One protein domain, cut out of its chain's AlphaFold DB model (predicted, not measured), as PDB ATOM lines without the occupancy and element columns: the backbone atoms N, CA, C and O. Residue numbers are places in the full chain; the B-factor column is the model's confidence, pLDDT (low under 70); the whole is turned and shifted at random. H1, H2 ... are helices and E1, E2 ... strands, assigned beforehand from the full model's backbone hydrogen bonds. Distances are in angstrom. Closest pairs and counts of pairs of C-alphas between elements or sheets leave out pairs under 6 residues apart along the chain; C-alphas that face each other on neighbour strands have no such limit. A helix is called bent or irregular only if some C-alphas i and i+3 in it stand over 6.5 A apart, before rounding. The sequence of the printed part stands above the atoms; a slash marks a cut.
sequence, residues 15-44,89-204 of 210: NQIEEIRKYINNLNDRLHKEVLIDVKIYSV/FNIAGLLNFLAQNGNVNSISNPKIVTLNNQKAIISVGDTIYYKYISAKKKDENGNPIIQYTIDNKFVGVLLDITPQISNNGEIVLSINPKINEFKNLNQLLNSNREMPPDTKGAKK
ATOM      1  N   ASN A  15     301.840 555.958 412.975       96.00
ATOM      2  CA  ASN A  15     303.094 555.388 413.477       96.00
ATOM      3  C   ASN A  15     303.389 555.822 414.923       96.00
ATOM      4  O   ASN A  15     303.695 554.980 415.761       96.00
ATOM      5  N   GLN A  16     303.208 557.109 415.240       94.81
ATOM      6  CA  GLN A  16     303.422 557.640 416.595       94.81
ATOM      7  C   GLN A  16     302.432 557.051 417.610       94.81
ATOM      8  O   GLN A  16     302.806 556.749 418.741       94.81
ATOM      9  N   ILE A  17     301.172 556.850 417.208       95.00
ATOM     10  CA  ILE A  17     300.156 556.230 418.071       95.00
ATOM     11  C   ILE A  17     300.528 554.774 418.394       95.00
ATOM     12  O   ILE A  17     300.377 554.347 419.539       95.00
ATOM     13  N   GLU A  18     301.040 554.011 417.423       95.12
ATOM     14  CA  GLU A  18     301.473 552.625 417.653       95.12
ATOM     15  C   GLU A  18     302.719 552.534 418.553       95.12
ATOM     16  O   GLU A  18     302.792 551.651 419.412       95.12
ATOM     17  N   GLU A  19     303.680 553.453 418.420       94.25
ATOM     18  CA  GLU A  19     304.841 553.528 419.322       94.25
ATOM     19  C   GLU A  19     304.423 553.824 420.764       94.25
ATOM     20  O   GLU A  19     304.843 553.132 421.696       94.25
ATOM     21  N   ILE A  20     303.535 554.805 420.948       93.81
ATOM     22  CA  ILE A  20     303.018 555.165 422.270       93.81
ATOM     23  C   ILE A  20     302.215 554.009 422.866       93.81
ATOM     24  O   ILE A  20     302.389 553.703 424.044       93.81
ATOM     25  N   ARG A  21     301.400 553.304 422.070       91.56
ATOM     26  CA  ARG A  21     300.676 552.111 422.535       91.56
ATOM     27  C   ARG A  21     301.633 551.047 423.073       91.56
ATOM     28  O   ARG A  21     301.419 550.544 424.173       91.56
ATOM     29  N   LYS A  22     302.699 550.724 422.332       93.31
ATOM     30  CA  LYS A  22     303.716 549.756 422.780       93.31
ATOM     31  C   LYS A  22     304.392 550.206 424.075       93.31
ATOM     32  O   LYS A  22     304.574 549.397 424.980       93.31
ATOM     33  N   TYR A  23     304.736 551.489 424.178       91.62
ATOM     34  CA  TYR A  23     305.343 552.052 425.382       91.62
ATOM     35  C   TYR A  23     304.415 551.961 426.599       91.62
ATOM     36  O   TYR A  23     304.839 551.474 427.644       91.62
ATOM     37  N   ILE A  24     303.150 552.369 426.459       90.62
ATOM     38  CA  ILE A  24     302.160 552.313 427.541       90.62
ATOM     39  C   ILE A  24     301.908 550.870 427.980       90.62
ATOM     40  O   ILE A  24     301.888 550.620 429.180       90.62
ATOM     41  N   ASN A  25     301.802 549.919 427.048       89.81
ATOM     42  CA  ASN A  25     301.654 548.503 427.392       89.81
ATOM     43  C   ASN A  25     302.855 548.000 428.210       89.81
ATOM     44  O   ASN A  25     302.678 547.477 429.307       89.81
ATOM     45  N   ASN A  26     304.080 548.267 427.743       88.06
ATOM     46  CA  ASN A  26     305.296 547.880 428.463       88.06
ATOM     47  C   ASN A  26     305.412 548.555 429.841       88.06
ATOM     48  O   ASN A  26     305.927 547.957 430.784       88.06
ATOM     49  N   LEU A  27     304.975 549.810 429.976       86.81
ATOM     50  CA  LEU A  27     304.930 550.485 431.271       86.81
ATOM     51  C   LEU A  27     303.908 549.842 432.206       86.81
ATOM     52  O   LEU A  27     304.222 549.599 433.371       86.81
ATOM     53  N   ASN A  28     302.708 549.561 431.702       84.94
ATOM     54  CA  ASN A  28     301.621 548.984 432.481       84.94
ATOM     55  C   ASN A  28     302.021 547.624 433.069       84.94
ATOM     56  O   ASN A  28     301.829 547.389 434.263       84.94
ATOM     57  N   ASP A  29     302.688 546.794 432.266       84.38
ATOM     58  CA  ASP A  29     303.212 545.487 432.674       84.38
ATOM     59  C   ASP A  29     304.310 545.583 433.742       84.38
ATOM     60  O   ASP A  29     304.536 544.647 434.509       84.38
ATOM     61  N   ARG A  30     305.029 546.709 433.807       82.50
ATOM     62  CA  ARG A  30     306.088 546.935 434.802       82.50
ATOM     63  C   ARG A  30     305.556 547.534 436.095       82.50
ATOM     64  O   ARG A  30     306.117 547.218 437.139       82.50
ATOM     65  N   LEU A  31     304.533 548.385 436.038       81.31
ATOM     66  CA  LEU A  31     303.989 549.087 437.206       81.31
ATOM     67  C   LEU A  31     303.150 548.180 438.117       81.31
ATOM     68  O   LEU A  31     303.185 548.359 439.328       81.31
ATOM     69  N   HIS A  32     302.456 547.182 437.563       82.50
ATOM     70  CA  HIS A  32     301.607 546.258 438.334       82.50
ATOM     71  C   HIS A  32     302.371 545.118 439.015       82.50
ATOM     72  O   HIS A  32     301.765 544.257 439.646       82.50
ATOM     73  N   LYS A  33     303.699 545.069 438.879       86.94
ATOM     74  CA  LYS A  33     304.487 544.032 439.537       86.94
ATOM     75  C   LYS A  33     304.624 544.351 441.021       86.94
ATOM     76  O   LYS A  33     305.101 545.425 441.387       86.94
ATOM     77  N   GLU A  34     304.251 543.388 441.848       90.38
ATOM     78  CA  GLU A  34     304.394 543.443 443.298       90.38
ATOM     79  C   GLU A  34     305.707 542.794 443.742       90.38
ATOM     80  O   GLU A  34     306.173 541.811 443.164       90.38
ATOM     81  N   VAL A  35     306.299 543.354 444.791       90.50
ATOM     82  CA  VAL A  35     307.493 542.834 445.451       90.50
ATOM     83  C   VAL A  35     307.177 542.656 446.927       90.50
ATOM     84  O   VAL A  35     306.823 543.615 447.614       90.50
ATOM     85  N   LEU A  36     307.328 541.426 447.422       92.25
ATOM     86  CA  LEU A  36     307.317 541.136 448.851       92.25
ATOM     87  C   LEU A  36     308.736 541.275 449.397       92.25
ATOM     88  O   LEU A  36     309.665 540.625 448.922       92.25
ATOM     89  N   ILE A  37     308.886 542.115 450.411       89.50
ATOM     90  CA  ILE A  37     310.156 542.418 451.060       89.50
ATOM     91  C   ILE A  37     310.090 541.866 452.485       89.50
ATOM     92  O   ILE A  37     309.245 542.282 453.280       89.50
ATOM     93  N   ASP A  38     310.988 540.931 452.800       89.62
ATOM     94  CA  ASP A  38     311.211 540.399 454.147       89.62
ATOM     95  C   ASP A  38     312.540 540.941 454.673       89.62
ATOM     96  O   ASP A  38     313.591 540.750 454.056       89.62
ATOM     97  N   VAL A  39     312.501 541.649 455.798       85.06
ATOM     98  CA  VAL A  39     313.693 542.261 456.386       85.06
ATOM     99  C   VAL A  39     314.022 541.557 457.688       85.06
ATOM    100  O   VAL A  39     313.142 541.310 458.500       85.06
ATOM    101  N   LYS A  40     315.301 541.259 457.928       83.69
ATOM    102  CA  LYS A  40     315.772 540.692 459.198       83.69
ATOM    103  C   LYS A  40     316.727 541.670 459.864       83.69
ATOM    104  O   LYS A  40     317.779 541.971 459.307       83.69
ATOM    105  N   ILE A  41     316.349 542.174 461.035       77.38
ATOM    106  CA  ILE A  41     317.164 543.117 461.808       77.38
ATOM    107  C   ILE A  41     317.695 542.394 463.044       77.38
ATOM    108  O   ILE A  41     316.914 541.875 463.840       77.38
ATOM    109  N   TYR A  42     319.020 542.389 463.196       76.75
ATOM    110  CA  TYR A  42     319.712 541.836 464.358       76.75
ATOM    111  C   TYR A  42     320.309 542.976 465.183       76.75
ATOM    112  O   TYR A  42     321.102 543.762 464.661       76.75
ATOM    113  N   SER A  43     319.940 543.057 466.462       67.88
ATOM    114  CA  SER A  43     320.614 543.924 467.430       67.88
ATOM    115  C   SER A  43     321.723 543.131 468.115       67.88
ATOM    116  O   SER A  43     321.454 542.081 468.695       67.88
ATOM    117  N   VAL A  44     322.968 543.606 468.025       65.44
ATOM    118  CA  VAL A  44     324.119 542.978 468.687       65.44
ATOM    119  C   VAL A  44     324.698 543.976 469.676       65.44
ATOM    120  O   VAL A  44     325.406 544.907 469.294       65.44
ATOM    121  N   PHE A  89     318.074 522.541 498.125       57.88
ATOM    122  CA  PHE A  89     318.338 523.370 496.947       57.88
ATOM    123  C   PHE A  89     317.615 524.721 497.066       57.88
ATOM    124  O   PHE A  89     316.386 524.783 497.027       57.88
ATOM    125  N   ASN A  90     318.365 525.822 497.188       62.75
ATOM    126  CA  ASN A  90     317.794 527.169 497.201       62.75
ATOM    127  C   ASN A  90     317.514 527.658 495.766       62.75
ATOM    128  O   ASN A  90     318.366 528.251 495.102       62.75
ATOM    129  N   ILE A  91     316.293 527.406 495.295       62.16
ATOM    130  CA  ILE A  91     315.819 527.762 493.948       62.16
ATOM    131  C   ILE A  91     315.772 529.289 493.733       62.16
ATOM    132  O   ILE A  91     315.950 529.747 492.607       62.16
ATOM    133  N   ALA A  92     315.605 530.096 494.788       64.19
ATOM    134  CA  ALA A  92     315.533 531.556 494.669       64.19
ATOM    135  C   ALA A  92     316.878 532.183 494.253       64.19
ATOM    136  O   ALA A  92     316.900 533.126 493.462       64.19
ATOM    137  N   GLY A  93     318.003 531.631 494.725       63.50
ATOM    138  CA  GLY A  93     319.342 532.054 494.297       63.50
ATOM    139  C   GLY A  93     319.612 531.736 492.823       63.50
ATOM    140  O   GLY A  93     320.131 532.576 492.091       63.50
ATOM    141  N   LEU A  94     319.174 530.559 492.366       65.50
ATOM    142  CA  LEU A  94     319.261 530.160 490.960       65.50
ATOM    143  C   LEU A  94     318.364 531.024 490.063       65.50
ATOM    144  O   LEU A  94     318.781 531.424 488.978       65.50
ATOM    145  N   LEU A  95     317.150 531.347 490.515       60.91
ATOM    146  CA  LEU A  95     316.215 532.173 489.754       60.91
ATOM    147  C   LEU A  95     316.719 533.618 489.608       60.91
ATOM    148  O   LEU A  95     316.649 534.175 488.516       60.91
ATOM    149  N   ASN A  96     317.307 534.189 490.665       60.31
ATOM    150  CA  ASN A  96     317.962 535.500 490.608       60.31
ATOM    151  C   ASN A  96     319.180 535.500 489.668       60.31
ATOM    152  O   ASN A  96     319.380 536.454 488.922       60.31
ATOM    153  N   PHE A  97     319.953 534.411 489.644       64.12
ATOM    154  CA  PHE A  97     321.079 534.254 488.722       64.12
ATOM    155  C   PHE A  97     320.632 534.154 487.252       64.12
ATOM    156  O   PHE A  97     321.220 534.792 486.379       64.12
ATOM    157  N   LEU A  98     319.574 533.383 486.971       66.25
ATOM    158  CA  LEU A  98     318.995 533.267 485.628       66.25
ATOM    159  C   LEU A  98     318.378 534.588 485.155       66.25
ATOM    160  O   LEU A  98     318.529 534.944 483.989       66.25
ATOM    161  N   ALA A  99     317.731 535.331 486.055       60.53
ATOM    162  CA  ALA A  99     317.205 536.659 485.754       60.53
ATOM    163  C   ALA A  99     318.320 537.664 485.416       60.53
ATOM    164  O   ALA A  99     318.133 538.515 484.550       60.53
ATOM    165  N   GLN A 100     319.485 537.557 486.063       60.25
ATOM    166  CA  GLN A 100     320.598 538.489 485.874       60.25
ATOM    167  C   GLN A 100     321.477 538.167 484.652       60.25
ATOM    168  O   GLN A 100     322.060 539.079 484.073       60.25
ATOM    169  N   ASN A 101     321.540 536.900 484.226       55.59
ATOM    170  CA  ASN A 101     322.320 536.445 483.063       55.59
ATOM    171  C   ASN A 101     321.456 536.064 481.846       55.59
ATOM    172  O   ASN A 101     321.914 535.350 480.950       55.59
ATOM    173  N   GLY A 102     320.200 536.511 481.803       52.25
ATOM    174  CA  GLY A 102     319.313 536.304 480.662       52.25
ATOM    175  C   GLY A 102     319.844 537.022 479.422       52.25
ATOM    176  O   GLY A 102     319.748 538.240 479.311       52.25
ATOM    177  N   ASN A 103     320.411 536.270 478.480       52.25
ATOM    178  CA  ASN A 103     320.915 536.800 477.218       52.25
ATOM    179  C   ASN A 103     319.720 537.201 476.327       52.25
ATOM    180  O   ASN A 103     319.065 536.336 475.744       52.25
ATOM    181  N   VAL A 104     319.389 538.494 476.246       50.78
ATOM    182  CA  VAL A 104     318.254 538.980 475.443       50.78
ATOM    183  C   VAL A 104     318.734 539.336 474.038       50.78
ATOM    184  O   VAL A 104     319.269 540.413 473.802       50.78
ATOM    185  N   ASN A 105     318.506 538.436 473.082       50.94
ATOM    186  CA  ASN A 105     318.670 538.736 471.660       50.94
ATOM    187  C   ASN A 105     317.327 539.212 471.096       50.94
ATOM    188  O   ASN A 105     316.389 538.426 470.978       50.94
ATOM    189  N   SER A 106     317.230 540.496 470.749       57.81
ATOM    190  CA  SER A 106     316.049 541.048 470.075       57.81
ATOM    191  C   SER A 106     316.162 540.850 468.561       57.81
ATOM    192  O   SER A 106     317.154 541.255 467.946       57.81
ATOM    193  N   ILE A 107     315.153 540.206 467.968       65.44
ATOM    194  CA  ILE A 107     315.032 539.928 466.533       65.44
ATOM    195  C   ILE A 107     313.728 540.542 466.029       65.44
ATOM    196  O   ILE A 107     312.666 540.299 466.601       65.44
ATOM    197  N   SER A 108     313.809 541.278 464.921       65.50
ATOM    198  CA  SER A 108     312.636 541.824 464.233       65.50
ATOM    199  C   SER A 108     312.612 541.388 462.770       65.50
ATOM    200  O   SER A 108     313.613 541.522 462.060       65.50
ATOM    201  N   ASN A 109     311.448 540.897 462.319       81.75
ATOM    202  CA  ASN A 109     311.203 540.432 460.950       81.75
ATOM    203  C   ASN A 109     309.983 541.115 460.302       81.75
ATOM    204  O   ASN A 109     308.945 540.469 460.123       81.75
ATOM    205  N   PRO A 110     310.039 542.425 460.005       84.94
ATOM    206  CA  PRO A 110     308.933 543.088 459.329       84.94
ATOM    207  C   PRO A 110     308.820 542.617 457.873       84.94
ATOM    208  O   PRO A 110     309.821 542.437 457.176       84.94
ATOM    209  N   LYS A 111     307.575 542.476 457.410       86.12
ATOM    210  CA  LYS A 111     307.233 542.119 456.030       86.12
ATOM    211  C   LYS A 111     306.388 543.222 455.412       86.12
ATOM    212  O   LYS A 111     305.458 543.706 456.054       86.12
ATOM    213  N   ILE A 112     306.693 543.602 454.176       89.75
ATOM    214  CA  ILE A 112     305.927 544.604 453.427       89.75
ATOM    215  C   ILE A 112     305.803 544.193 451.962       89.75
ATOM    216  O   ILE A 112     306.726 543.614 451.394       89.75
ATOM    217  N   VAL A 113     304.656 544.485 451.353       91.00
ATOM    218  CA  VAL A 113     304.420 544.301 449.918       91.00
ATOM    219  C   VAL A 113     304.323 545.676 449.280       91.00
ATOM    220  O   VAL A 113     303.655 546.562 449.815       91.00
ATOM    221  N   THR A 114     305.024 545.877 448.170       91.12
ATOM    222  CA  THR A 114     305.102 547.179 447.504       91.12
ATOM    223  C   THR A 114     305.072 546.992 445.994       91.12
ATOM    224  O   THR A 114     305.513 545.962 445.483       91.12
ATOM    225  N   LEU A 115     304.602 547.994 445.253       91.31
ATOM    226  CA  LEU A 115     304.685 547.966 443.794       91.31
ATOM    227  C   LEU A 115     306.100 548.301 443.310       91.31
ATOM    228  O   LEU A 115     306.900 548.936 444.008       91.31
ATOM    229  N   ASN A 116     306.405 547.893 442.085       89.75
ATOM    230  CA  ASN A 116     307.641 548.240 441.400       89.75
ATOM    231  C   ASN A 116     307.801 549.765 441.265       89.75
ATOM    232  O   ASN A 116     306.894 550.462 440.813       89.75
ATOM    233  N   ASN A 117     308.980 550.281 441.610       88.69
ATOM    234  CA  ASN A 117     309.313 551.707 441.694       88.69
ATOM    235  C   ASN A 117     308.491 552.511 442.717       88.69
ATOM    236  O   ASN A 117     308.583 553.740 442.741       88.69
ATOM    237  N   GLN A 118     307.715 551.857 443.585       90.25
ATOM    238  CA  GLN A 118     307.000 552.533 444.659       90.25
ATOM    239  C   GLN A 118     307.840 552.527 445.936       90.25
ATOM    240  O   GLN A 118     308.204 551.474 446.456       90.25
ATOM    241  N   LYS A 119     308.133 553.720 446.463       91.19
ATOM    242  CA  LYS A 119     308.825 553.858 447.747       91.19
ATOM    243  C   LYS A 119     307.956 553.295 448.872       91.19
ATOM    244  O   LYS A 119     306.784 553.648 448.989       91.19
ATOM    245  N   ALA A 120     308.578 552.520 449.745       90.50
ATOM    246  CA  ALA A 120     308.007 552.040 450.986       90.50
ATOM    247  C   ALA A 120     308.882 552.418 452.180       90.50
ATOM    248  O   ALA A 120     310.096 552.603 452.062       90.50
ATOM    249  N   ILE A 121     308.238 552.566 453.333       90.88
ATOM    250  CA  ILE A 121     308.886 552.935 454.587       90.88
ATOM    251  C   ILE A 121     308.586 551.832 455.592       90.88
ATOM    252  O   ILE A 121     307.425 551.509 455.829       90.88
ATOM    253  N   ILE A 122     309.636 551.276 456.187       87.75
ATOM    254  CA  ILE A 122     309.528 550.325 457.292       87.75
ATOM    255  C   ILE A 122     310.068 551.013 458.544       87.75
ATOM    256  O   ILE A 122     311.218 551.449 458.563       87.75
ATOM    257  N   SER A 123     309.252 551.109 459.591       88.12
ATOM    258  CA  SER A 123     309.656 551.625 460.902       88.12
ATOM    259  C   SER A 123     309.618 550.506 461.936       88.12
ATOM    260  O   SER A 123     308.567 549.905 462.152       88.12
ATOM    261  N   VAL A 124     310.749 550.244 462.586       85.62
ATOM    262  CA  VAL A 124     310.876 549.246 463.655       85.62
ATOM    263  C   VAL A 124     311.467 549.916 464.883       85.62
ATOM    264  O   VAL A 124     312.605 550.378 464.843       85.62
ATOM    265  N   GLY A 125     310.702 549.969 465.966       82.75
ATOM    266  CA  GLY A 125     311.113 550.586 467.222       82.75
ATOM    267  C   GLY A 125     309.928 551.154 467.986       82.75
ATOM    268  O   GLY A 125     308.776 550.890 467.641       82.75
ATOM    269  N   ASP A 126     310.232 551.967 468.989       80.88
ATOM    270  CA  ASP A 126     309.263 552.501 469.935       80.88
ATOM    271  C   ASP A 126     309.147 554.024 469.818       80.88
ATOM    272  O   ASP A 126     310.127 554.750 469.620       80.88
ATOM    273  N   THR A 127     307.928 554.531 469.999       81.44
ATOM    274  CA  THR A 127     307.665 555.968 470.122       81.44
ATOM    275  C   THR A 127     307.555 556.331 471.595       81.44
ATOM    276  O   THR A 127     306.638 555.899 472.294       81.44
ATOM    277  N   ILE A 128     308.481 557.156 472.076       79.69
ATOM    278  CA  ILE A 128     308.496 557.616 473.461       79.69
ATOM    279  C   ILE A 128     307.803 558.968 473.559       79.69
ATOM    280  O   ILE A 128     308.214 559.933 472.921       79.69
ATOM    281  N   TYR A 129     306.783 559.043 474.409       79.75
ATOM    282  CA  TYR A 129     306.110 560.289 474.766       79.75
ATOM    283  C   TYR A 129     306.774 560.929 475.983       79.75
ATOM    284  O   TYR A 129     307.080 560.231 476.955       79.75
ATOM    285  N   TYR A 130     306.961 562.245 475.942       78.62
ATOM    286  CA  TYR A 130     307.492 563.052 477.039       78.62
ATOM    287  C   TYR A 130     306.662 564.329 477.196       78.62
ATOM    288  O   TYR A 130     306.082 564.834 476.235       78.62
ATOM    289  N   LYS A 131     306.573 564.843 478.422       80.00
ATOM    290  CA  LYS A 131     305.885 566.103 478.725       80.00
ATOM    291  C   LYS A 131     306.915 567.162 479.087       80.00
ATOM    292  O   LYS A 131     307.873 566.866 479.787       80.00
ATOM    293  N   TYR A 132     306.713 568.401 478.663       76.94
ATOM    294  CA  TYR A 132     307.535 569.525 479.114       76.94
ATOM    295  C   TYR A 132     306.657 570.736 479.416       76.94
ATOM    296  O   TYR A 132     305.518 570.833 478.951       76.94
ATOM    297  N   ILE A 133     307.175 571.652 480.236       78.25
ATOM    298  CA  ILE A 133     306.468 572.886 480.586       78.25
ATOM    299  C   ILE A 133     306.474 573.802 479.361       78.25
ATOM    300  O   ILE A 133     307.525 574.319 478.984       78.25
ATOM    301  N   SER A 134     305.310 574.010 478.749       75.75
ATOM    302  CA  SER A 134     305.150 574.854 477.562       75.75
ATOM    303  C   SER A 134     304.797 576.300 477.901       75.75
ATOM    304  O   SER A 134     305.159 577.204 477.151       75.75
ATOM    305  N   ALA A 135     304.159 576.548 479.048       75.81
ATOM    306  CA  ALA A 135     303.935 577.899 479.553       75.81
ATOM    307  C   ALA A 135     303.847 577.934 481.082       75.81
ATOM    308  O   ALA A 135     303.297 577.035 481.715       75.81
ATOM    309  N   LYS A 136     304.345 579.022 481.672       77.44
ATOM    310  CA  LYS A 136     304.055 579.409 483.055       77.44
ATOM    311  C   LYS A 136     303.215 580.676 482.994       77.44
ATOM    312  O   LYS A 136     303.736 581.743 482.680       77.44
ATOM    313  N   LYS A 137     301.912 580.544 483.210       77.25
ATOM    314  CA  LYS A 137     300.983 581.675 483.297       77.25
ATOM    315  C   LYS A 137     300.732 581.994 484.764       77.25
ATOM    316  O   LYS A 137     301.003 581.168 485.629       77.25
ATOM    317  N   LYS A 138     300.233 583.188 485.048       75.81
ATOM    318  CA  LYS A 138     299.608 583.480 486.338       75.81
ATOM    319  C   LYS A 138     298.104 583.554 486.115       75.81
ATOM    320  O   LYS A 138     297.691 584.066 485.074       75.81
ATOM    321  N   ASP A 139     297.320 582.986 487.023       77.81
ATOM    322  CA  ASP A 139     295.880 583.247 487.052       77.81
ATOM    323  C   ASP A 139     295.613 584.713 487.443       77.81
ATOM    324  O   ASP A 139     296.534 585.456 487.800       77.81
ATOM    325  N   GLU A 140     294.353 585.143 487.376       78.62
ATOM    326  CA  GLU A 140     293.946 586.502 487.770       78.62
ATOM    327  C   GLU A 140     294.246 586.812 489.255       78.62
ATOM    328  O   GLU A 140     294.369 587.978 489.625       78.62
ATOM    329  N   ASN A 141     294.472 585.782 490.082       80.06
ATOM    330  CA  ASN A 141     294.822 585.879 491.501       80.06
ATOM    331  C   ASN A 141     296.342 585.793 491.768       80.06
ATOM    332  O   ASN A 141     296.769 585.803 492.924       80.06
ATOM    333  N   GLY A 142     297.181 585.729 490.728       76.69
ATOM    334  CA  GLY A 142     298.639 585.690 490.838       76.69
ATOM    335  C   GLY A 142     299.265 584.308 491.085       76.69
ATOM    336  O   GLY A 142     300.496 584.233 491.190       76.69
ATOM    337  N   ASN A 143     298.485 583.222 491.128       84.25
ATOM    338  CA  ASN A 143     298.997 581.859 491.294       84.25
ATOM    339  C   ASN A 143     299.639 581.343 489.997       84.25
ATOM    340  O   ASN A 143     299.090 581.550 488.910       84.25
ATOM    341  N   PRO A 144     300.778 580.634 490.069       78.19
ATOM    342  CA  PRO A 144     301.419 580.075 488.887       78.19
ATOM    343  C   PRO A 144     300.615 578.892 488.320       78.19
ATOM    344  O   PRO A 144     300.536 577.829 488.929       78.19
ATOM    345  N   ILE A 145     300.084 579.049 487.108       80.50
ATOM    346  CA  ILE A 145     299.544 577.967 486.281       80.50
ATOM    347  C   ILE A 145     300.671 577.428 485.397       80.50
ATOM    348  O   ILE A 145     301.229 578.148 484.564       80.50
ATOM    349  N   ILE A 146     300.980 576.141 485.541       80.25
ATOM    350  CA  ILE A 146     301.949 575.436 484.697       80.25
ATOM    351  C   ILE A 146     301.182 574.666 483.620       80.25
ATOM    352  O   ILE A 146     300.391 573.779 483.926       80.25
ATOM    353  N   GLN A 147     301.417 575.006 482.355       79.38
ATOM    354  CA  GLN A 147     300.882 574.281 481.208       79.38
ATOM    355  C   GLN A 147     301.917 573.269 480.719       79.38
ATOM    356  O   GLN A 147     303.082 573.615 480.510       79.38
ATOM    357  N   TYR A 148     301.480 572.027 480.528       80.25
ATOM    358  CA  TYR A 148     302.299 570.954 479.974       80.25
ATOM    359  C   TYR A 148     301.863 570.659 478.540       80.25
ATOM    360  O   TYR A 148     300.667 570.558 478.266       80.25
ATOM    361  N   THR A 149     302.830 570.478 477.645       79.19
ATOM    362  CA  THR A 149     302.601 569.920 476.306       79.19
ATOM    363  C   THR A 149     303.223 568.533 476.245       79.19
ATOM    364  O   THR A 149     304.303 568.310 476.793       79.19
ATOM    365  N   ILE A 150     302.522 567.604 475.599       83.25
ATOM    366  CA  ILE A 150     303.012 566.254 475.327       83.25
ATOM    367  C   ILE A 150     303.599 566.257 473.922       83.25
ATOM    368  O   ILE A 150     302.924 566.646 472.970       83.25
ATOM    369  N   ASP A 151     304.836 565.804 473.805       81.88
ATOM    370  CA  ASP A 151     305.515 565.588 472.535       81.88
ATOM    371  C   ASP A 151     306.071 564.158 472.487       81.88
ATOM    372  O   ASP A 151     306.027 563.417 473.477       81.88
ATOM    373  N   ASN A 152     306.525 563.718 471.318       83.38
ATOM    374  CA  ASN A 152     306.995 562.360 471.108       83.38
ATOM    375  C   ASN A 152     308.296 562.296 470.308       83.38
ATOM    376  O   ASN A 152     308.651 563.185 469.538       83.38
ATOM    377  N   LYS A 153     309.033 561.207 470.518       82.81
ATOM    378  CA  LYS A 153     310.277 560.914 469.819       82.81
ATOM    379  C   LYS A 153     310.319 559.442 469.439       82.81
ATOM    380  O   LYS A 153     310.216 558.575 470.303       82.81
ATOM    381  N   PHE A 154     310.512 559.168 468.152       83.94
ATOM    382  CA  PHE A 154     310.733 557.812 467.654       83.94
ATOM    383  C   PHE A 154     312.181 557.366 467.884       83.94
ATOM    384  O   PHE A 154     313.125 558.068 467.490       83.94
ATOM    385  N   VAL A 155     312.338 556.179 468.465       84.31
ATOM    386  CA  VAL A 155     313.618 555.506 468.686       84.31
ATOM    387  C   VAL A 155     313.546 554.121 468.057       84.31
ATOM    388  O   VAL A 155     312.654 553.336 468.355       84.31
ATOM    389  N   GLY A 156     314.472 553.830 467.153       83.50
ATOM    390  CA  GLY A 156     314.456 552.623 466.346       83.50
ATOM    391  C   GLY A 156     315.114 552.810 464.986       83.50
ATOM    392  O   GLY A 156     315.812 553.793 464.723       83.50
ATOM    393  N   VAL A 157     314.856 551.859 464.097       87.31
ATOM    394  CA  VAL A 157     315.357 551.830 462.725       87.31
ATOM    395  C   VAL A 157     314.231 552.215 461.766       87.31
ATOM    396  O   VAL A 157     313.163 551.604 461.774       87.31
ATOM    397  N   LEU A 158     314.476 553.209 460.913       89.56
ATOM    398  CA  LEU A 158     313.655 553.491 459.737       89.56
ATOM    399  C   LEU A 158     314.394 553.031 458.488       89.56
ATOM    400  O   LEU A 158     315.562 553.366 458.296       89.56
ATOM    401  N   LEU A 159     313.708 552.311 457.614       89.31
ATOM    402  CA  LEU A 159     314.230 551.861 456.333       89.31
ATOM    403  C   LEU A 159     313.379 552.466 455.224       89.31
ATOM    404  O   LEU A 159     312.204 552.133 455.083       89.31
ATOM    405  N   ASP A 160     313.988 553.341 454.432       92.25
ATOM    406  CA  ASP A 160     313.409 553.826 453.184       92.25
ATOM    407  C   ASP A 160     313.836 552.872 452.063       92.25
ATOM    408  O   ASP A 160     315.026 552.806 451.744       92.25
ATOM    409  N   ILE A 161     312.887 552.138 451.481       91.19
ATOM    410  CA  ILE A 161     313.158 551.105 450.477       91.19
ATOM    411  C   ILE A 161     312.394 551.415 449.193       91.19
ATOM    412  O   ILE A 161     311.193 551.669 449.227       91.19
ATOM    413  N   THR A 162     313.075 551.357 448.053       93.75
ATOM    414  CA  THR A 162     312.439 551.425 446.733       93.75
ATOM    415  C   THR A 162     312.889 550.220 445.911       93.75
ATOM    416  O   THR A 162     314.084 550.129 445.611       93.75
ATOM    417  N   PRO A 163     311.983 549.296 445.546       93.50
ATOM    418  CA  PRO A 163     312.318 548.200 444.652       93.50
ATOM    419  C   PRO A 163     312.231 548.617 443.191       93.50
ATOM    420  O   PRO A 163     311.384 549.418 442.799       93.50
ATOM    421  N   GLN A 164     313.072 547.999 442.374       91.19
ATOM    422  CA  GLN A 164     313.062 548.119 440.931       91.19
ATOM    423  C   GLN A 164     313.251 546.740 440.307       91.19
ATOM    424  O   GLN A 164     314.247 546.070 440.552       91.19
ATOM    425  N   ILE A 165     312.309 546.335 439.461       89.94
ATOM    426  CA  ILE A 165     312.377 545.061 438.742       89.94
ATOM    427  C   ILE A 165     312.972 545.295 437.353       89.94
ATOM    428  O   ILE A 165     312.463 546.099 436.555       89.94
ATOM    429  N   SER A 166     314.056 544.582 437.069       86.56
ATOM    430  CA  SER A 166     314.716 544.545 435.768       86.56
ATOM    431  C   SER A 166     313.976 543.620 434.789       86.56
ATOM    432  O   SER A 166     313.099 542.836 435.158       86.56
ATOM    433  N   ASN A 167     314.300 543.719 433.499       82.00
ATOM    434  CA  ASN A 167     313.639 542.937 432.449       82.00
ATOM    435  C   ASN A 167     313.941 541.432 432.549       82.00
ATOM    436  O   ASN A 167     313.146 540.621 432.086       82.00
ATOM    437  N   ASN A 168     315.063 541.066 433.173       85.06
ATOM    438  CA  ASN A 168     315.471 539.686 433.461       85.06
ATOM    439  C   ASN A 168     314.821 539.108 434.736       85.06
ATOM    440  O   ASN A 168     315.085 537.961 435.077       85.06
ATOM    441  N   GLY A 169     313.976 539.877 435.435       83.56
ATOM    442  CA  GLY A 169     313.325 539.446 436.675       83.56
ATOM    443  C   GLY A 169     314.145 539.681 437.945       83.56
ATOM    444  O   GLY A 169     313.645 539.405 439.032       83.56
ATOM    445  N   GLU A 170     315.357 540.233 437.841       89.62
ATOM    446  CA  GLU A 170     316.135 540.644 439.011       89.62
ATOM    447  C   GLU A 170     315.481 541.838 439.710       89.62
ATOM    448  O   GLU A 170     314.952 542.754 439.068       89.62
ATOM    449  N   ILE A 171     315.538 541.829 441.040       90.19
ATOM    450  CA  ILE A 171     314.977 542.872 441.893       90.19
ATOM    451  C   ILE A 171     316.139 543.652 442.494       90.19
ATOM    452  O   ILE A 171     316.899 543.135 443.305       90.19
ATOM    453  N   VAL A 172     316.252 544.921 442.121       91.56
ATOM    454  CA  VAL A 172     317.219 545.856 442.691       91.56
ATOM    455  C   VAL A 172     316.524 546.670 443.774       91.56
ATOM    456  O   VAL A 172     315.474 547.264 443.536       91.56
ATOM    457  N   LEU A 173     317.106 546.716 444.971       90.88
ATOM    458  CA  LEU A 173     316.575 547.476 446.100       90.88
ATOM    459  C   LEU A 173     317.473 548.676 446.395       90.88
ATOM    460  O   LEU A 173     318.666 548.527 446.654       90.88
ATOM    461  N   SER A 174     316.889 549.872 446.416       91.81
ATOM    462  CA  SER A 174     317.538 551.057 446.977       91.81
ATOM    463  C   SER A 174     317.110 551.207 448.431       91.81
ATOM    464  O   SER A 174     315.941 551.486 448.696       91.81
ATOM    465  N   ILE A 175     318.038 550.985 449.367       89.06
ATOM    466  CA  ILE A 175     317.770 550.966 450.812       89.06
ATOM    467  C   ILE A 175     318.539 552.098 451.487       89.06
ATOM    468  O   ILE A 175     319.766 552.165 451.418       89.06
ATOM    469  N   ASN A 176     317.817 552.962 452.197       90.88
ATOM    470  CA  ASN A 176     318.382 554.058 452.976       90.88
ATOM    471  C   ASN A 176     317.979 553.905 454.453       90.88
ATOM    472  O   ASN A 176     316.909 554.379 454.849       90.88
ATOM    473  N   PRO A 177     318.806 553.237 455.278       87.94
ATOM    474  CA  PRO A 177     318.523 553.057 456.692       87.94
ATOM    475  C   PRO A 177     318.850 554.322 457.498       87.94
ATOM    476  O   PRO A 177     319.859 554.996 457.277       87.94
ATOM    477  N   LYS A 178     318.017 554.623 458.490       88.31
ATOM    478  CA  LYS A 178     318.239 555.653 459.510       88.31
ATOM    479  C   LYS A 178     318.052 555.015 460.874       88.31
ATOM    480  O   LYS A 178     317.020 554.400 461.122       88.31
ATOM    481  N   ILE A 179     319.042 555.161 461.746       84.31
ATOM    482  CA  ILE A 179     319.038 554.533 463.064       84.31
ATOM    483  C   ILE A 179     319.016 555.637 464.117       84.31
ATOM    484  O   ILE A 179     319.887 556.509 464.115       84.31
ATOM    485  N   ASN A 180     318.024 555.582 465.002       81.19
ATOM    486  CA  ASN A 180     317.930 556.399 466.202       81.19
ATOM    487  C   ASN A 180     317.997 555.467 467.410       81.19
ATOM    488  O   ASN A 180     317.085 554.674 467.619       81.19
ATOM    489  N   GLU A 181     319.044 555.575 468.216       74.75
ATOM    490  CA  GLU A 181     319.233 554.765 469.423       74.75
ATOM    491  C   GLU A 181     319.229 555.653 470.666       74.75
ATOM    492  O   GLU A 181     319.567 556.837 470.596       74.75
ATOM    493  N   PHE A 182     318.883 555.095 471.827       68.75
ATOM    494  CA  PHE A 182     319.045 555.806 473.092       68.75
ATOM    495  C   PHE A 182     320.526 556.035 473.388       68.75
ATOM    496  O   PHE A 182     321.357 555.139 473.260       68.75
ATOM    497  N   LYS A 183     320.867 557.228 473.872       64.38
ATOM    498  CA  LYS A 183     322.200 557.485 474.421       64.38
ATOM    499  C   LYS A 183     322.396 556.818 475.782       64.38
ATOM    500  O   LYS A 183     323.532 556.515 476.142       64.38
ATOM    501  N   ASN A 184     321.315 556.622 476.540       60.84
ATOM    502  CA  ASN A 184     321.341 555.988 477.853       60.84
ATOM    503  C   ASN A 184     320.048 555.191 478.107       60.84
ATOM    504  O   ASN A 184     318.959 555.763 478.096       60.84
ATOM    505  N   LEU A 185     320.173 553.885 478.367       59.75
ATOM    506  CA  LEU A 185     319.040 552.968 478.572       59.75
ATOM    507  C   LEU A 185     318.232 553.271 479.848       59.75
ATOM    508  O   LEU A 185     317.037 552.988 479.898       59.75
ATOM    509  N   ASN A 186     318.826 553.935 480.849       61.84
ATOM    510  CA  ASN A 186     318.129 554.293 482.092       61.84
ATOM    511  C   ASN A 186     317.042 555.362 481.884       61.84
ATOM    512  O   ASN A 186     316.220 555.587 482.769       61.84
ATOM    513  N   GLN A 187     316.999 556.015 480.717       58.47
ATOM    514  CA  GLN A 187     315.943 556.975 480.383       58.47
ATOM    515  C   GLN A 187     314.566 556.312 480.230       58.47
ATOM    516  O   GLN A 187     313.556 556.976 480.457       58.47
ATOM    517  N   LEU A 188     314.508 555.007 479.933       55.38
ATOM    518  CA  LEU A 188     313.259 554.236 479.885       55.38
ATOM    519  C   LEU A 188     312.651 553.987 481.277       55.38
ATOM    520  O   LEU A 188     311.450 553.753 481.388       55.38
ATOM    521  N   LEU A 189     313.469 554.075 482.332       55.69
ATOM    522  CA  LEU A 189     313.068 553.843 483.724       55.69
ATOM    523  C   LEU A 189     312.563 555.120 484.416       55.69
ATOM    524  O   LEU A 189     311.980 555.056 485.500       55.69
ATOM    525  N   ASN A 190     312.762 556.293 483.805       60.69
ATOM    526  CA  ASN A 190     312.262 557.546 484.358       60.69
ATOM    527  C   ASN A 190     310.745 557.649 484.137       60.69
ATOM    528  O   ASN A 190     310.272 557.936 483.038       60.69
ATOM    529  N   SER A 191     309.982 557.431 485.208       57.47
ATOM    530  CA  SER A 191     308.513 557.438 485.183       57.47
ATOM    531  C   SER A 191     307.917 558.833 484.948       57.47
ATOM    532  O   SER A 191     306.803 558.944 484.445       57.47
ATOM    533  N   ASN A 192     308.659 559.903 485.259       62.34
ATOM    534  CA  ASN A 192     308.139 561.269 485.185       62.34
ATOM    535  C   ASN A 192     308.219 561.866 483.768       62.34
ATOM    536  O   ASN A 192     307.442 562.769 483.457       62.34
ATOM    537  N   ARG A 193     309.111 561.343 482.903       66.19
ATOM    538  CA  ARG A 193     309.270 561.696 481.471       66.19
ATOM    539  C   ARG A 193     309.155 563.203 481.178       66.19
ATOM    540  O   ARG A 193     308.439 563.613 480.268       66.19
ATOM    541  N   GLU A 194     309.853 564.023 481.967       65.19
ATOM    542  CA  GLU A 194     309.767 565.498 481.919       65.19
ATOM    543  C   GLU A 194     310.758 566.159 480.942       65.19
ATOM    544  O   GLU A 194     310.873 567.383 480.880       65.19
ATOM    545  N   MET A 195     311.516 565.352 480.197       67.44
ATOM    546  CA  MET A 195     312.520 565.805 479.237       67.44
ATOM    547  C   MET A 195     312.538 564.896 478.002       67.44
ATOM    548  O   MET A 195     312.232 563.705 478.133       67.44
ATOM    549  N   PRO A 196     312.894 565.429 476.816       64.81
ATOM    550  CA  PRO A 196     313.044 564.614 475.619       64.81
ATOM    551  C   PRO A 196     314.103 563.525 475.846       64.81
ATOM    552  O   PRO A 196     315.146 563.808 476.445       64.81
ATOM    553  N   PRO A 197     313.875 562.290 475.363       65.69
ATOM    554  CA  PRO A 197     314.892 561.250 475.422       65.69
ATOM    555  C   PRO A 197     316.109 561.658 474.579       65.69
ATOM    556  O   PRO A 197     315.969 562.167 473.463       65.69
ATOM    557  N   ASP A 198     317.311 561.437 475.114       66.44
ATOM    558  CA  ASP A 198     318.564 561.735 474.417       66.44
ATOM    559  C   ASP A 198     318.848 560.588 473.439       66.44
ATOM    560  O   ASP A 198     319.110 559.451 473.845       66.44
ATOM    561  N   THR A 199     318.750 560.877 472.143       68.31
ATOM    562  CA  THR A 199     318.936 559.894 471.072       68.31
ATOM    563  C   THR A 199     320.227 560.162 470.304       68.31
ATOM    564  O   THR A 199     320.442 561.280 469.835       68.31
ATOM    565  N   LYS A 200     321.044 559.131 470.082       67.00
ATOM    566  CA  LYS A 200     322.139 559.151 469.104       67.00
ATOM    567  C   LYS A 200     321.591 558.734 467.738       67.00
ATOM    568  O   LYS A 200     321.008 557.664 467.603       67.00
ATOM    569  N   GLY A 201     321.777 559.583 466.729       56.09
ATOM    570  CA  GLY A 201     321.447 559.263 465.341       56.09
ATOM    571  C   GLY A 201     322.682 558.788 464.581       56.09
ATOM    572  O   GLY A 201     323.701 559.479 464.585       56.09
ATOM    573  N   ALA A 202     322.596 557.646 463.901       54.25
ATOM    574  CA  ALA A 202     323.627 557.165 462.985       54.25
ATOM    575  C   ALA A 202     323.042 556.997 461.576       54.25
ATOM    576  O   ALA A 202     322.034 556.316 461.368       54.25
ATOM    577  N   LYS A 203     323.686 557.619 460.581       45.19
ATOM    578  CA  LYS A 203     323.360 557.455 459.159       45.19
ATOM    579  C   LYS A 203     324.370 556.476 458.558       45.19
ATOM    580  O   LYS A 203     325.508 556.859 458.302       45.19
ATOM    581  N   LYS A 204     323.991 555.204 458.389       49.62
ATOM    582  CA  LYS A 204     324.808 554.235 457.639       49.62
ATOM    583  C   LYS A 204     324.450 554.334 456.159       49.62
ATOM    584  O   LYS A 204     323.292 554.170 455.793       49.62
TER     585      LYS A 204
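Overview. This is residues 15 to 44 and 89 to 204 of the 210 residues of the protein "Type II protein secretion system D protein" of Pyrodictiaceae archaeon (UniProt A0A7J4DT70). A long, twisted antiparallel sheet, E3 to E6, has the small two-stranded sheet E1 and E2 partly face to face with one part of it; the E3 and E4 hairpin runs on past E5 and E6 as a bent arm. Residues 15 to 29 of H1 and residues 89 to 103, which hold H2, stick out from this body. The printed part has 146 residues with three named helices and six named strands, in the order H1 E1 H2 E2 E3 E4 E5 H3 E6; the class is mixed. The larger sheet runs E3 - E4 - E5 - E6. The whole is extended, with a radius of gyration of the C-alphas of 25.5 A, and flat, spanning 82 by 68 by 23 A.

Arrangement. H1, residues 15 to 31, is not on the larger sheet, but only just, with 4 pairs of C-alphas within 10 A. E1, residues 34 to 38, is antiparallel to E2, residues 111 to 115, at 157 degrees, with N 35 and O 114 2.8 A apart. H2, residues 91 to 100, touches no helix. E3, residues 120 to 138, bends by 78 degrees at residue 124. It forms a hairpin with E4, residues 144 to 165, where N 126 and O 155 are 2.9 A apart. E4 forms a hairpin with E5, residues 171 to 182, where N 158 and O 178 are 2.8 A apart; E3, E4 and E5 make a meander, each strand the antiparallel neighbour of the one before. E6, residues 199 to 202, is an edge strand beside E5, with N 200 and O 181 2.8 A apart. The two sheets form a sandwich, two sheets face to face, their strands at 63 degrees; the closest C-alphas of E2 and E3 are those of Thr 114 and Ala 120, 6.6 A apart. In H1 and H2 every O i to N i+4 pair is within hydrogen-bond range; in H3, residues 185 to 189, 0 of 1 is, beside 2 of 2 O i to N i+3 pairs.

Along the chain. H1 begins at C-alpha 15 (303.094, 555.388, 413.477) and is 24.6 A long. E1 spans 13.2 A, H2 14.3 A and E2 13.8 A. E3 spans 48.0 A, E4 62.1 A and E5 34.0 A. H3 spans 7.9 A, and E6, 9.7 A, ends at C-alpha 202 (323.627, 557.165, 462.985).

Size, cuts and confidence. The C-alphas of Asn 15 and Phe 89, the two farthest apart, are 90.7 A apart. Residues 45 to 88 are not printed; C-alphas 44 and 89 are 34.9 A apart across the cut. Of the links printed whole, none is long. The model's pLDDT is under 70 in residues 43 to 44, 89 to 108 and 182 to 204.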